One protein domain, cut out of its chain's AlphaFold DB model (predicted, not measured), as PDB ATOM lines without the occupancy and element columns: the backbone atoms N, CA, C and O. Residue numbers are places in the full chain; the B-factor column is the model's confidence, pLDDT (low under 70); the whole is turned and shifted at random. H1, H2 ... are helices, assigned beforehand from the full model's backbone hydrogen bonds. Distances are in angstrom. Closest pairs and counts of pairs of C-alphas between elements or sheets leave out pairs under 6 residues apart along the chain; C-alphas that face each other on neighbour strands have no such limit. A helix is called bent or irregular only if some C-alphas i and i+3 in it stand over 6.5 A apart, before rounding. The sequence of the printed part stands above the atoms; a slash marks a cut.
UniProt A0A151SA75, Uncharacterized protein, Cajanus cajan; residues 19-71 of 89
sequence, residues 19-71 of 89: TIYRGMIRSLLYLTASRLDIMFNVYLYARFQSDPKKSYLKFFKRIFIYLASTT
ATOM      1  N   THR A  19      89.417  76.065 -21.533       89.50
ATOM      2  CA  THR A  19      90.270  77.262 -21.461       89.50
ATOM      3  C   THR A  19      91.691  76.901 -21.024       89.50
ATOM      4  O   THR A  19      92.658  77.254 -21.706       89.50
ATOM      5  N   ILE A  20      91.814  76.126 -19.945       88.06
ATOM      6  CA  ILE A  20      93.082  75.668 -19.374       88.06
ATOM      7  C   ILE A  20      93.803  74.760 -20.369       88.06
ATOM      8  O   ILE A  20      94.980  74.972 -20.669       88.06
ATOM      9  N   TYR A  21      93.092  73.783 -20.936       89.50
ATOM     10  CA  TYR A  21      93.669  72.854 -21.907       89.50
ATOM     11  C   TYR A  21      94.197  73.579 -23.154       89.50
ATOM     12  O   TYR A  21      95.322  73.347 -23.603       89.50
ATOM     13  N   ARG A  22      93.416  74.524 -23.687       89.81
ATOM     14  CA  ARG A  22      93.809  75.356 -24.830       89.81
ATOM     15  C   ARG A  22      95.010  76.244 -24.507       89.81
ATOM     16  O   ARG A  22      95.871  76.428 -25.365       89.81
ATOM     17  N   GLY A  23      95.096  76.767 -23.285       91.19
ATOM     18  CA  GLY A  23      96.271  77.489 -22.798       91.19
ATOM     19  C   GLY A  23      97.536  76.629 -22.843       91.19
ATOM     20  O   GLY A  23      98.543  77.052 -23.407       91.19
ATOM     21  N   MET A  24      97.467  75.390 -22.346       90.81
ATOM     22  CA  MET A  24      98.603  74.456 -22.362       90.81
ATOM     23  C   MET A  24      99.066  74.117 -23.784       90.81
ATOM     24  O   MET A  24     100.266  74.157 -24.058       90.81
ATOM     25  N   ILE A  25      98.130  73.828 -24.697       91.12
ATOM     26  CA  ILE A  25      98.436  73.565 -26.114       91.12
ATOM     27  C   ILE A  25      99.168  74.757 -26.739       91.12
ATOM     28  O   ILE A  25     100.198  74.565 -27.378       91.12
ATOM     29  N   ARG A  26      98.675  75.987 -26.542       91.94
ATOM     30  CA  ARG A  26      99.285  77.198 -27.120       91.94
ATOM     31  C   ARG A  26     100.715  77.412 -26.633       91.94
ATOM     32  O   ARG A  26     101.597  77.666 -27.450       91.94
ATOM     33  N   SER A  27     100.951  77.265 -25.332       91.19
ATOM     34  CA  SER A  27     102.290  77.400 -24.749       91.19
ATOM     35  C   SER A  27     103.261  76.348 -25.284       91.19
ATOM     36  O   SER A  27     104.411  76.656 -25.586       91.19
ATOM     37  N   LEU A  28     102.801  75.106 -25.447       90.94
ATOM     38  CA  LEU A  28     103.621  74.039 -26.016       90.94
ATOM     39  C   LEU A  28     103.875  74.224 -27.509       90.94
ATOM     40  O   LEU A  28     104.969  73.916 -27.969       90.94
ATOM     41  N   LEU A  29     102.905  74.756 -28.257       91.44
ATOM     42  CA  LEU A  29     103.063  75.035 -29.681       91.44
ATOM     43  C   LEU A  29     104.215  76.019 -29.924       91.44
ATOM     44  O   LEU A  29     105.032  75.780 -30.806       91.44
ATOM     45  N   TYR A  30     104.350  77.056 -29.091       90.12
ATOM     46  CA  TYR A  30     105.499  77.967 -29.143       90.12
ATOM     47  C   TYR A  30     106.842  77.236 -28.979       90.12
ATOM     48  O   TYR A  30     107.792  77.496 -29.713       90.12
ATOM     49  N   LEU A  31     106.909  76.263 -28.066       87.44
ATOM     50  CA  LEU A  31     108.126  75.484 -27.826       87.44
ATOM     51  C   LEU A  31     108.473  74.533 -28.975       87.44
ATOM     52  O   LEU A  31     109.644  74.203 -29.141       87.44
ATOM     53  N   THR A  32     107.507  74.121 -29.802       88.38
ATOM     54  CA  THR A  32     107.803  73.238 -30.947       88.38
ATOM     55  C   THR A  32     108.757  73.868 -31.961       88.38
ATOM     56  O   THR A  32     109.493  73.135 -32.615       88.38
ATOM     57  N   ALA A  33     108.828  75.203 -32.034       85.56
ATOM     58  CA  ALA A  33     109.758  75.910 -32.914       85.56
ATOM     59  C   ALA A  33     111.238  75.684 -32.545       85.56
ATOM     60  O   ALA A  33     112.094  75.694 -33.422       85.56
ATOM     61  N   SER A  34     111.548  75.463 -31.263       81.94
ATOM     62  CA  SER A  34     112.915  75.201 -30.781       81.94
ATOM     63  C   SER A  34     113.153  73.742 -30.382       81.94
ATOM     64  O   SER A  34     114.299  73.310 -30.256       81.94
ATOM     65  N   ARG A  35     112.080  72.977 -30.163       83.56
ATOM     66  CA  ARG A  35     112.092  71.611 -29.624       83.56
ATOM     67  C   ARG A  35     111.190  70.704 -30.463       83.56
ATOM     68  O   ARG A  35     110.053  70.393 -30.106       83.56
ATOM     69  N   LEU A  36     111.713  70.278 -31.616       85.00
ATOM     70  CA  LEU A  36     111.008  69.395 -32.557       85.00
ATOM     71  C   LEU A  36     110.747  67.987 -31.982       85.00
ATOM     72  O   LEU A  36     109.824  67.300 -32.415       85.00
ATOM     73  N   ASP A  37     111.497  67.588 -30.953       85.25
ATOM     74  CA  ASP A  37     111.360  66.344 -30.182       85.25
ATOM     75  C   ASP A  37     109.983  66.176 -29.515       85.25
ATOM     76  O   ASP A  37     109.530  65.047 -29.305       85.25
ATOM     77  N   ILE A  38     109.289  67.278 -29.212       88.81
ATOM     78  CA  ILE A  38     107.931  67.252 -28.643       88.81
ATOM     79  C   ILE A  38     106.827  67.518 -29.677       88.81
ATOM     80  O   ILE A  38     105.655  67.280 -29.375       88.81
ATOM     81  N   MET A  39     107.175  67.952 -30.895       90.38
ATOM     82  CA  MET A  39     106.230  68.459 -31.902       90.38
ATOM     83  C   MET A  39     105.125  67.458 -32.242       90.38
ATOM     84  O   MET A  39     103.944  67.796 -32.171       90.38
ATOM     85  N   PHE A  40     105.500  66.215 -32.557       88.38
ATOM     86  CA  PHE A  40     104.543  65.172 -32.931       88.38
ATOM     87  C   PHE A  40     103.485  64.956 -31.847       88.38
ATOM     88  O   PHE A  40     102.288  64.903 -32.129       88.38
ATOM     89  N   ASN A  41     103.923  64.886 -30.589       87.69
ATOM     90  CA  ASN A  41     103.003  64.642 -29.495       87.69
ATOM     91  C   ASN A  41     102.094  65.857 -29.263       87.69
ATOM     92  O   ASN A  41     100.885  65.692 -29.154       87.69
ATOM     93  N   VAL A  42     102.631  67.082 -29.253       89.69
ATOM     94  CA  VAL A  42     101.813  68.301 -29.084       89.69
ATOM     95  C   VAL A  42     100.710  68.373 -30.143       89.69
ATOM     96  O   VAL A  42      99.553  68.623 -29.807       89.69
ATOM     97  N   TYR A  43     101.040  68.079 -31.403       89.56
ATOM     98  CA  TYR A  43     100.074  68.105 -32.500       89.56
ATOM     99  C   TYR A  43      99.008  67.007 -32.379       89.56
ATOM    100  O   TYR A  43      97.837  67.239 -32.685       89.56
ATOM    101  N   LEU A  44      99.386  65.822 -31.891       88.19
ATOM    102  CA  LEU A  44      98.449  64.730 -31.626       88.19
ATOM    103  C   LEU A  44      97.403  65.129 -30.578       88.19
ATOM    104  O   LEU A  44      96.210  64.928 -30.800       88.19
ATOM    105  N   TYR A  45      97.831  65.730 -29.466       86.25
ATOM    106  CA  TYR A  45      96.921  66.123 -28.387       86.25
ATOM    107  C   TYR A  45      96.111  67.386 -28.706       86.25
ATOM    108  O   TYR A  45      94.981  67.513 -28.243       86.25
ATOM    109  N   ALA A  46      96.604  68.268 -29.582       88.56
ATOM    110  CA  ALA A  46      95.838  69.421 -30.068       88.56
ATOM    111  C   ALA A  46      94.510  69.027 -30.741       88.56
ATOM    112  O   ALA A  46      93.545  69.788 -30.690       88.56
ATOM    113  N   ARG A  47      94.418  67.814 -31.308       88.19
ATOM    114  CA  ARG A  47      93.179  67.294 -31.914       88.19
ATOM    115  C   ARG A  47      92.050  67.081 -30.906       88.19
ATOM    116  O   ARG A  47      90.889  67.131 -31.291       88.19
ATOM    117  N   PHE A  48      92.376  66.877 -29.631       83.06
ATOM    118  CA  PHE A  48      91.401  66.652 -28.560       83.06
ATOM    119  C   PHE A  48      91.057  67.938 -27.799       83.06
ATOM    120  O   PHE A  48      90.444  67.887 -26.739       83.06
ATOM    121  N   GLN A  49      91.424  69.110 -28.325       83.81
ATOM    122  CA  GLN A  49      91.146  70.390 -27.670       83.81
ATOM    123  C   GLN A  49      89.641  70.700 -27.561       83.81
ATOM    124  O   GLN A  49      89.242  71.430 -26.657       83.81
ATOM    125  N   SER A  50      88.809  70.167 -28.462       84.12
ATOM    126  CA  SER A  50      87.348  70.323 -28.416       84.12
ATOM    127  C   SER A  50      86.681  69.485 -27.321       84.12
ATOM    128  O   SER A  50      85.601  69.842 -26.865       84.12
ATOM    129  N   ASP A  51      87.323  68.396 -26.892       84.56
ATOM    130  CA  ASP A  51      86.837  67.487 -25.847       84.56
ATOM    131  C   ASP A  51      88.005  67.047 -24.939       84.56
ATOM    132  O   ASP A  51      88.525  65.930 -25.052       84.56
ATOM    133  N   PRO A  52      88.517  67.960 -24.091       82.56
ATOM    134  CA  PRO A  52      89.696  67.693 -23.287       82.56
ATOM    135  C   PRO A  52      89.345  66.854 -22.058       82.56
ATOM    136  O   PRO A  52      88.530  67.236 -21.220       82.56
ATOM    137  N   LYS A  53      90.035  65.724 -21.915       83.69
ATOM    138  CA  LYS A  53      89.843  64.763 -20.822       83.69
ATOM    139  C   LYS A  53      90.997  64.783 -19.833       83.69
ATOM    140  O   LYS A  53      92.150  65.034 -20.203       83.69
ATOM    141  N   LYS A  54      90.719  64.449 -18.569       80.75
ATOM    142  CA  LYS A  54      91.740  64.401 -17.504       80.75
ATOM    143  C   LYS A  54      92.878  63.431 -17.801       80.75
ATOM    144  O   LYS A  54      94.013  63.698 -17.405       80.75
ATOM    145  N   SER A  55      92.629  62.338 -18.521       79.25
ATOM    146  CA  SER A  55      93.683  61.388 -18.894       79.25
ATOM    147  C   SER A  55      94.768  62.025 -19.764       79.25
ATOM    148  O   SER A  55      95.955  61.735 -19.581       79.25
ATOM    149  N   TYR A  56      94.407  62.996 -20.608       80.00
ATOM    150  CA  TYR A  56      95.362  63.754 -21.412       80.00
ATOM    151  C   TYR A  56      96.248  64.674 -20.562       80.00
ATOM    152  O   TYR A  56      97.409  64.876 -20.908       80.00
ATOM    153  N   LEU A  57      95.794  65.159 -19.399       82.19
ATOM    154  CA  LEU A  57      96.631  65.985 -18.509       82.19
ATOM    155  C   LEU A  57      97.871  65.243 -17.999       82.19
ATOM    156  O   LEU A  57      98.924  65.854 -17.796       82.19
ATOM    157  N   LYS A  58      97.794  63.916 -17.846       84.00
ATOM    158  CA  LYS A  58      98.953  63.087 -17.479       84.00
ATOM    159  C   LYS A  58     100.058  63.174 -18.531       84.00
ATOM    160  O   LYS A  58     101.240  63.136 -18.185       84.00
ATOM    161  N   PHE A  59      99.683  63.321 -19.798       82.81
ATOM    162  CA  PHE A  59     100.625  63.541 -20.882       82.81
ATOM    163  C   PHE A  59     101.261  64.938 -20.808       82.81
ATOM    164  O   PHE A  59     102.488  65.032 -20.822       82.81
ATOM    165  N   PHE A  60     100.471  66.002 -20.619       85.69
ATOM    166  CA  PHE A  60     101.018  67.356 -20.435       85.69
ATOM    167  C   PHE A  60     102.010  67.404 -19.271       85.69
ATOM    168  O   PHE A  60     103.116  67.915 -19.428       85.69
ATOM    169  N   LYS A  61     101.679  66.773 -18.137       87.50
ATOM    170  CA  LYS A  61     102.592  66.646 -16.989       87.50
ATOM    171  C   LYS A  61     103.926  66.000 -17.378       87.50
ATOM    172  O   LYS A  61     104.973  66.467 -16.943       87.50
ATOM    173  N   ARG A  62     103.914  64.954 -18.214       87.31
ATOM    174  CA  ARG A  62     105.144  64.316 -18.715       87.31
ATOM    175  C   ARG A  62     105.953  65.243 -19.618       87.31
ATOM    176  O   ARG A  62     107.171  65.263 -19.467       87.31
ATOM    177  N   ILE A  63     105.315  66.011 -20.507       88.31
ATOM    178  CA  ILE A  63     106.039  67.008 -21.313       88.31
ATOM    179  C   ILE A  63     106.678  68.059 -20.411       88.31
ATOM    180  O   ILE A  63     107.853  68.349 -20.583       88.31
ATOM    181  N   PHE A  64     105.949  68.603 -19.438       86.19
ATOM    182  CA  PHE A  64     106.508  69.620 -18.546       86.19
ATOM    183  C   PHE A  64     107.697  69.094 -17.741       86.19
ATOM    184  O   PHE A  64     108.715  69.775 -17.660       86.19
ATOM    185  N   ILE A  65     107.613  67.867 -17.217       88.38
ATOM    186  CA  ILE A  65     108.744  67.221 -16.534       88.38
ATOM    187  C   ILE A  65     109.928  67.067 -17.488       88.38
ATOM    188  O   ILE A  65     111.050  67.387 -17.116       88.38
ATOM    189  N   TYR A  66     109.678  66.620 -18.717       86.19
ATOM    190  CA  TYR A  66     110.720  66.468 -19.724       86.19
ATOM    191  C   TYR A  66     111.364  67.803 -20.104       86.19
ATOM    192  O   TYR A  66     112.584  67.908 -20.149       86.19
ATOM    193  N   LEU A  67     110.574  68.850 -20.327       84.31
ATOM    194  CA  LEU A  67     111.085  70.189 -20.607       84.31
ATOM    195  C   LEU A  67     111.938  70.705 -19.447       84.31
ATOM    196  O   LEU A  67     113.052  71.163 -19.680       84.31
ATOM    197  N   ALA A  68     111.460  70.553 -18.208       84.69
ATOM    198  CA  ALA A  68     112.187  70.953 -17.009       84.69
ATOM    199  C   ALA A  68     113.501  70.174 -16.843       84.69
ATOM    200  O   ALA A  68     114.536  70.772 -16.556       84.69
ATOM    201  N   SER A  69     113.494  68.858 -17.078       80.38
ATOM    202  CA  SER A  69     114.686  68.012 -16.947       80.38
ATOM    203  C   SER A  69     115.699  68.213 -18.075       80.38
ATOM    204  O   SER A  69     116.888  67.977 -17.885       80.38
ATOM    205  N   THR A  70     115.248  68.658 -19.249       74.56
ATOM    206  CA  THR A  70     116.094  68.839 -20.442       74.56
ATOM    207  C   THR A  70     116.533  70.295 -20.641       74.56
ATOM    208  O   THR A  70     117.042  70.650 -21.704       74.56
ATOM    209  N   THR A  71     116.373  71.141 -19.619       65.75
ATOM    210  CA  THR A  71     116.861  72.535 -19.596       65.75
ATOM    211  C   THR A  71     118.383  72.641 -19.728       65.75
ATOM    212  O   THR A  71     118.883  73.649 -20.210       65.75
TER     213      THR A  71
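AT A GLANCE: This is residues 19 to 71 of the 89 residues of an uncharacterized protein of Cajanus cajan (UniProt A0A151SA75). The longest helix, H3, lies near a helical hairpin, H1 and H2; their centres form a triangle in a small up-and-down bundle, each helix running against the one before it. The printed part has 53 residues, three named helices and no named strand: all helix. It is compact, radius of gyration of the C-alphas 10.5 A, spanning 30 by 19 by 17 A.

IN THESE COORDINATES: Find C-alpha 54 at (91.740, 64.401, -17.504); H3 runs 23.2 A to residue 69. H1, residues 19 to 32, begins at (90.270, 77.262, -21.461) and runs 20.3 A. H2, residues 36 to 46, is irregular: C-alphas 37 and 40 are 7.4 A apart.

HOW THE PARTS SIT: H3 is close to but not clearly touching H1 (closest C-alphas Met 24 and Phe 60, 7.7 A), the same way at 36 degrees, only just steep. H3 is likewise close to H2 (Tyr 45 and Tyr 56, 7.5 A), opposite ways at a shallow 16 degrees. H1 and H2 touch (Thr 32 and Met 39, 5.1 A), opposite ways at a shallow 25 degrees. O i to N i+4 pairs within hydrogen-bond range number 9 of 10 in H1, 5 of 7 in H2, 10 of 12 in H3.

THE WHOLE: The C-alphas farthest apart, Asp 51 and Thr 71, are 31.1 A apart. There is no cut; Thr 71 is under 70 in pLDDT.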